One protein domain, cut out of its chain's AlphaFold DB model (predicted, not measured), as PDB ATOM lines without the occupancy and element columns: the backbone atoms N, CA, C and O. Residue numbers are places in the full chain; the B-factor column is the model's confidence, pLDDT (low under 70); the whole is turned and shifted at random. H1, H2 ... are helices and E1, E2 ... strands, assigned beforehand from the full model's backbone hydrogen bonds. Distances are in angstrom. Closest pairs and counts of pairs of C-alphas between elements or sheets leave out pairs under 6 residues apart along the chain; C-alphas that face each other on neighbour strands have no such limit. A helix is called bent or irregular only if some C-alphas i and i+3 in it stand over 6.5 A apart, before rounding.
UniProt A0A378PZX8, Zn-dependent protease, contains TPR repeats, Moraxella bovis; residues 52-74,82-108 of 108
ATOM      1  N   THR A  52     160.564 190.154 127.436       91.12
ATOM      2  CA  THR A  52     162.019 190.302 127.267       91.12
ATOM      3  C   THR A  52     162.821 189.194 127.933       91.12
ATOM      4  O   THR A  52     163.941 188.904 127.490       91.12
ATOM      5  N   SER A  53     162.272 188.543 128.961       92.00
ATOM      6  CA  SER A  53     163.008 187.536 129.717       92.00
ATOM      7  C   SER A  53     163.319 186.272 128.914       92.00
ATOM      8  O   SER A  53     162.629 185.902 127.961       92.00
ATOM      9  N   ASN A  54     164.365 185.551 129.330       93.12
ATOM     10  CA  ASN A  54     164.723 184.268 128.717       93.12
ATOM     11  C   ASN A  54     163.604 183.229 128.855       93.12
ATOM     12  O   ASN A  54     163.397 182.431 127.938       93.12
ATOM     13  N   THR A  55     162.857 183.260 129.959       88.81
ATOM     14  CA  THR A  55     161.680 182.408 130.147       88.81
ATOM     15  C   THR A  55     160.585 182.784 129.158       88.81
ATOM     16  O   THR A  55     160.149 181.906 128.422       88.81
ATOM     17  N   ALA A  56     160.219 184.067 129.045       90.00
ATOM     18  CA  ALA A  56     159.209 184.515 128.086       90.00
ATOM     19  C   ALA A  56     159.571 184.113 126.647       90.00
ATOM     20  O   ALA A  56     158.763 183.523 125.935       90.00
ATOM     21  N   LYS A  57     160.836 184.304 126.253       93.56
ATOM     22  CA  LYS A  57     161.351 183.865 124.947       93.56
ATOM     23  C   LYS A  57     161.268 182.349 124.758       93.56
ATOM     24  O   LYS A  57     160.962 181.883 123.664       93.56
ATOM     25  N   THR A  58     161.577 181.566 125.790       93.31
ATOM     26  CA  THR A  58     161.520 180.095 125.733       93.31
ATOM     27  C   THR A  58     160.095 179.600 125.565       93.31
ATOM     28  O   THR A  58     159.834 178.784 124.683       93.31
ATOM     29  N   VAL A  59     159.180 180.152 126.352       91.00
ATOM     30  CA  VAL A  59     157.754 179.847 126.286       91.00
ATOM     31  C   VAL A  59     157.210 180.222 124.907       91.00
ATOM     32  O   VAL A  59     156.603 179.384 124.247       91.00
ATOM     33  N   GLN A  60     157.536 181.414 124.393       92.25
ATOM     34  CA  GLN A  60     157.131 181.835 123.049       92.25
ATOM     35  C   GLN A  60     157.633 180.882 121.955       92.25
ATOM     36  O   GLN A  60     156.895 180.558 121.026       92.25
ATOM     37  N   ARG A  61     158.876 180.391 122.061       94.88
ATOM     38  CA  ARG A  61     159.405 179.390 121.121       94.88
ATOM     39  C   ARG A  61     158.637 178.073 121.197       94.88
ATOM     40  O   ARG A  61     158.369 177.491 120.150       94.88
ATOM     41  N   ALA A  62     158.301 177.600 122.396       93.88
ATOM     42  CA  ALA A  62     157.519 176.378 122.571       93.88
ATOM     43  C   ALA A  62     156.118 176.528 121.961       93.88
ATOM     44  O   ALA A  62     155.714 175.704 121.145       93.88
ATOM     45  N   PHE A  63     155.430 177.629 122.256       91.62
ATOM     46  CA  PHE A  63     154.120 177.933 121.684       91.62
ATOM     47  C   PHE A  63     154.140 177.989 120.158       91.62
ATOM     48  O   PHE A  63     153.333 177.332 119.505       91.62
ATOM     49  N   ASN A  64     155.116 178.686 119.570       93.19
ATOM     50  CA  ASN A  64     155.237 178.774 118.115       93.19
ATOM     51  C   ASN A  64     155.493 177.408 117.456       93.19
ATOM     52  O   ASN A  64     155.099 177.213 116.309       93.19
ATOM     53  N   ARG A  65     156.141 176.469 118.161       95.06
ATOM     54  CA  ARG A  65     156.337 175.091 117.686       95.06
ATOM     55  C   ARG A  65     155.065 174.258 117.790       95.06
ATOM     56  O   ARG A  65     154.821 173.444 116.914       95.06
ATOM     57  N   LEU A  66     154.269 174.453 118.840       91.62
ATOM     58  CA  LEU A  66     153.061 173.662 119.089       91.62
ATOM     59  C   LEU A  66     151.852 174.142 118.282       91.62
ATOM     60  O   LEU A  66     151.034 173.319 117.879       91.62
ATOM     61  N   ARG A  67     151.751 175.446 118.000       90.31
ATOM     62  CA  ARG A  67     150.597 176.044 117.311       90.31
ATOM     63  C   ARG A  67     150.233 175.351 115.986       90.31
ATOM     64  O   ARG A  67     149.071 174.992 115.842       90.31
ATOM     65  N   PRO A  68     151.164 175.074 115.050       91.31
ATOM     66  CA  PRO A  68     150.810 174.410 113.792       91.31
ATOM     67  C   PRO A  68     150.234 173.004 113.994       91.31
ATOM     68  O   PRO A  68     149.361 172.573 113.246       91.31
ATOM     69  N   HIS A  69     150.700 172.287 115.020       92.31
ATOM     70  CA  HIS A  69     150.164 170.971 115.356       92.31
ATOM     71  C   HIS A  69     148.755 171.082 115.942       92.31
ATOM     72  O   HIS A  69     147.877 170.325 115.534       92.31
ATOM     73  N   ALA A  70     148.518 172.052 116.831       87.19
ATOM     74  CA  ALA A  70     147.185 172.331 117.364       87.19
ATOM     75  C   ALA A  70     146.193 172.695 116.247       87.19
ATOM     76  O   ALA A  70     145.080 172.176 116.229       87.19
ATOM     77  N   ASP A  71     146.624 173.500 115.273       87.31
ATOM     78  CA  ASP A  71     145.820 173.837 114.096       87.31
ATOM     79  C   ASP A  71     145.519 172.606 113.233       87.31
ATOM     80  O   ASP A  71     144.389 172.438 112.785       87.31
ATOM     81  N   SER A  72     146.490 171.706 113.036       88.44
ATOM     82  CA  SER A  72     146.281 170.478 112.250       88.44
ATOM     83  C   SER A  72     145.303 169.492 112.894       88.44
ATOM     84  O   SER A  72     144.652 168.722 112.194       88.44
ATOM     85  N   LEU A  73     145.202 169.511 114.226       87.94
ATOM     86  CA  LEU A  73     144.317 168.639 114.999       87.94
ATOM     87  C   LEU A  73     142.931 169.260 115.220       87.94
ATOM     88  O   LEU A  73     142.058 168.633 115.823       87.94
ATOM     89  N   ASN A  74     142.718 170.492 114.756       82.81
ATOM     90  CA  ASN A  74     141.464 171.195 114.933       82.81
ATOM     91  C   ASN A  74     140.398 170.694 113.946       82.81
ATOM     92  O   ASN A  74     140.358 171.095 112.786       82.81
ATOM     93  N   TRP A  82     145.187 181.522 117.901       83.19
ATOM     94  CA  TRP A  82     145.932 181.289 119.137       83.19
ATOM     95  C   TRP A  82     146.775 182.490 119.583       83.19
ATOM     96  O   TRP A  82     147.688 182.911 118.859       83.19
ATOM     97  N   GLN A  83     146.568 182.941 120.822       83.75
ATOM     98  CA  GLN A  83     147.441 183.908 121.491       83.75
ATOM     99  C   GLN A  83     147.974 183.358 122.810       83.75
ATOM    100  O   GLN A  83     147.324 182.582 123.509       83.75
ATOM    101  N   MET A  84     149.186 183.779 123.161       87.62
ATOM    102  CA  MET A  84     149.792 183.445 124.438       87.62
ATOM    103  C   MET A  84     150.577 184.636 124.959       87.62
ATOM    104  O   MET A  84     151.426 185.179 124.254       87.62
ATOM    105  N   THR A  85     150.326 184.994 126.216       89.50
ATOM    106  CA  THR A  85     151.055 186.064 126.897       89.50
ATOM    107  C   THR A  85     151.707 185.534 128.162       89.50
ATOM    108  O   THR A  85     151.099 184.781 128.924       89.50
ATOM    109  N   VAL A  86     152.955 185.942 128.389       90.69
ATOM    110  CA  VAL A  86     153.665 185.679 129.640       90.69
ATOM    111  C   VAL A  86     153.529 186.895 130.541       90.69
ATOM    112  O   VAL A  86     153.798 188.022 130.125       90.69
ATOM    113  N   VAL A  87     153.108 186.666 131.780       90.12
ATOM    114  CA  VAL A  87     152.928 187.717 132.785       90.12
ATOM    115  C   VAL A  87     153.820 187.444 133.992       90.12
ATOM    116  O   VAL A  87     154.047 186.294 134.361       90.12
ATOM    117  N   ARG A  88     154.356 188.499 134.606       87.31
ATOM    118  CA  ARG A  88     155.095 188.408 135.869       87.31
ATOM    119  C   ARG A  88     154.123 188.397 137.031       87.31
ATOM    120  O   ARG A  88     153.384 189.358 137.230       87.31
ATOM    121  N   ASP A  89     154.234 187.358 137.836       84.06
ATOM    122  CA  ASP A  89     153.507 187.181 139.084       84.06
ATOM    123  C   ASP A  89     154.486 186.615 140.132       84.06
ATOM    124  O   ASP A  89     155.600 186.211 139.810       84.06
ATOM    125  N   LYS A  90     154.120 186.633 141.410       82.75
ATOM    126  CA  LYS A  90     154.813 185.879 142.466       82.75
ATOM    127  C   LYS A  90     154.290 184.445 142.580       82.75
ATOM    128  O   LYS A  90     154.863 183.658 143.326       82.75
ATOM    129  N   THR A  91     153.226 184.125 141.850       79.56
ATOM    130  CA  THR A  91     152.589 182.809 141.831       79.56
ATOM    131  C   THR A  91     152.800 182.149 140.476       79.56
ATOM    132  O   THR A  91     152.541 182.759 139.438       79.56
ATOM    133  N   GLU A  92     153.253 180.898 140.476       77.38
ATOM    134  CA  GLU A  92     153.321 180.085 139.263       77.38
ATOM    135  C   GLU A  92     151.920 179.571 138.915       77.38
ATOM    136  O   GLU A  92     151.243 178.975 139.751       77.38
ATOM    137  N   ASN A  93     151.459 179.850 137.700       80.19
ATOM    138  CA  ASN A  93     150.140 179.446 137.223       80.19
ATOM    139  C   ASN A  93     150.099 179.462 135.687       80.19
ATOM    140  O   ASN A  93     150.831 180.212 135.048       80.19
ATOM    141  N   ALA A  94     149.226 178.667 135.083       83.75
ATOM    142  CA  ALA A  94     148.970 178.666 133.650       83.75
ATOM    143  C   ALA A  94     147.494 178.371 133.415       83.75
ATOM    144  O   ALA A  94     146.942 177.455 134.020       83.75
ATOM    145  N   TRP A  95     146.858 179.107 132.513       78.75
ATOM    146  CA  TRP A  95     145.476 178.834 132.143       78.75
ATOM    147  C   TRP A  95     145.226 179.160 130.674       78.75
ATOM    148  O   TRP A  95     145.918 179.973 130.058       78.75
ATOM    149  N   ALA A  96     144.224 178.492 130.111       82.06
ATOM    150  CA  ALA A  96     143.755 178.687 128.750       82.06
ATOM    151  C   ALA A  96     142.256 178.978 128.785       82.06
ATOM    152  O   ALA A  96     141.519 178.336 129.536       82.06
ATOM    153  N   MET A  97     141.811 179.947 127.995       74.06
ATOM    154  CA  MET A  97     140.396 180.248 127.825       74.06
ATOM    155  C   MET A  97     139.811 179.501 126.630       74.06
ATOM    156  O   MET A  97     140.508 179.294 125.631       74.06
ATOM    157  N   PRO A  98     138.520 179.128 126.700       61.53
ATOM    158  CA  PRO A  98     137.813 178.575 125.560       61.53
ATOM    159  C   PRO A  98     137.832 179.585 124.420       61.53
ATOM    160  O   PRO A  98     137.368 180.705 124.579       61.53
ATOM    161  N   GLY A  99     138.358 179.180 123.273       59.38
ATOM    162  CA  GLY A  99     138.106 179.882 122.031       59.38
ATOM    163  C   GLY A  99     139.299 180.509 121.339       59.38
ATOM    164  O   GLY A  99     139.229 180.583 120.122       59.38
ATOM    165  N   GLN A 100     140.389 180.881 122.023       56.69
ATOM    166  CA  GLN A 100     141.588 181.419 121.345       56.69
ATOM    167  C   GLN A 100     142.828 181.631 122.245       56.69
ATOM    168  O   GLN A 100     143.947 181.495 121.753       56.69
ATOM    169  N   ASP A 101     142.681 181.943 123.540       57.09
ATOM    170  CA  ASP A 101     143.757 182.644 124.268       57.09
ATOM    171  C   ASP A 101     144.272 181.932 125.532       57.09
ATOM    172  O   ASP A 101     143.496 181.466 126.367       57.09
ATOM    173  N   GLY A 102     145.596 181.902 125.719       60.19
ATOM    174  CA  GLY A 102     146.264 181.392 126.924       60.19
ATOM    175  C   GLY A 102     147.127 182.436 127.643       60.19
ATOM    176  O   GLY A 102     147.726 183.317 127.018       60.19
ATOM    177  N   ILE A 103     147.228 182.335 128.971       57.34
ATOM    178  CA  ILE A 103     148.150 183.136 129.792       57.34
ATOM    179  C   ILE A 103     149.012 182.205 130.644       57.34
ATOM    180  O   ILE A 103     148.508 181.317 131.330       57.34
ATOM    181  N   LEU A 104     150.326 182.440 130.624       62.22
ATOM    182  CA  LEU A 104     151.283 181.774 131.503       62.22
ATOM    183  C   LEU A 104     151.863 182.777 132.502       62.22
ATOM    184  O   LEU A 104     152.408 183.813 132.120       62.22
ATOM    185  N   HIS A 105     151.782 182.446 133.784       60.97
ATOM    186  CA  HIS A 105     152.372 183.222 134.861       60.97
ATOM    187  C   HIS A 105     153.790 182.723 135.106       60.97
ATOM    188  O   HIS A 105     154.049 181.524 135.218       60.97
ATOM    189  N   ARG A 106     154.718 183.666 135.203       48.25
ATOM    190  CA  ARG A 106     156.102 183.413 135.568       48.25
ATOM    191  C   ARG A 106     156.388 184.039 136.922       48.25
ATOM    192  O   ARG A 106     156.211 185.248 137.085       48.25
ATOM    193  N   THR A 107     156.940 183.234 137.821       49.09
ATOM    194  CA  THR A 107     157.477 183.667 139.110       49.09
ATOM    195  C   THR A 107     158.712 184.552 138.914       49.09
ATOM    196  O   THR A 107     159.636 184.200 138.173       49.09
ATOM    197  N   GLY A 108     158.661 185.753 139.496       46.62
ATOM    198  CA  GLY A 108     159.626 186.842 139.303       46.62
ATOM    199  C   GLY A 108     160.990 186.661 139.944       46.62
ATOM    200  O   GLY A 108     161.061 186.059 141.033       46.62
TER     201      GLY A 108
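Overview. This is residues 52 to 74 and 82 to 108 of the 108 residues of the protein "Zn-dependent protease, contains TPR repeats" of Moraxella bovis (UniProt A0A378PZX8). A small sheet of three strands has one long helix, H1, lying over one of its faces along the strands, so to speak two layers, and the other face is bare. H1 covers the sheet with its residues 55 to 67, chiefly at E1, and its last turns run on past the strands. The 50 printed residues hold H1, E1, E2 and E3 in chain order; the sheet's order is E1, E3, E2, mixed, and the class is mixed, helices and strands. The whole is only just compact, close to loose, with a radius of gyration of the C-alphas of 11.6 A, and elongated, spanning 34 by 22 by 12 A.

Along the chain. Find C-alpha 83 at (147.441, 183.908, 121.491); from there E1 runs 18.9 A through residues 83 to 89. E3, residues 101 to 107, covers 20.2 A and ends at C-alpha 107, (157.477, 183.667, 139.110). E2 is residues 93 to 96, 10.6 A. H1, residues 54 to 72, starts at C-alpha 54, (164.723, 184.268, 128.717), and is 28.3 A long; it has a kink of 28 degrees near residue 65 and is only just irregular, with C-alphas 65 and 68 6.8 A apart.

Arrangement. Look first at inner strand E3: it is parallel to E1 at 25 degrees, with N 104 and O 85 at 3.0 A. E3 and E2 form a hairpin, antiparallel at 176 degrees, with N 105 and O 93 at 2.7 A. H1 is on the sheet at a height of 8.0 A, over E1 and only just over E3, on which 3 of its C-alphas fall; it runs along the strands, at 20 degrees to E1 on the local plane. The closest C-alphas of H1 and E1 are those of Ala 56 and Val 86, 5.9 A apart. In H1, 13 of 15 O i to N i+4 pairs are within hydrogen-bond range.

Size, cuts and confidence. The C-alphas farthest apart, those of Ser 72 and Lys 90, are 35.0 A apart. Residues 75 to 81 are not printed, and C-alphas 74 and 82 are 11.8 A apart across this cut, in the link from H1 to E1. The links E1 to E2 and E2 to E3 are tight. Look in the B-factor column at residues 98 to 108: their pLDDT is under 70, against a mean of 80.9 for the printed part.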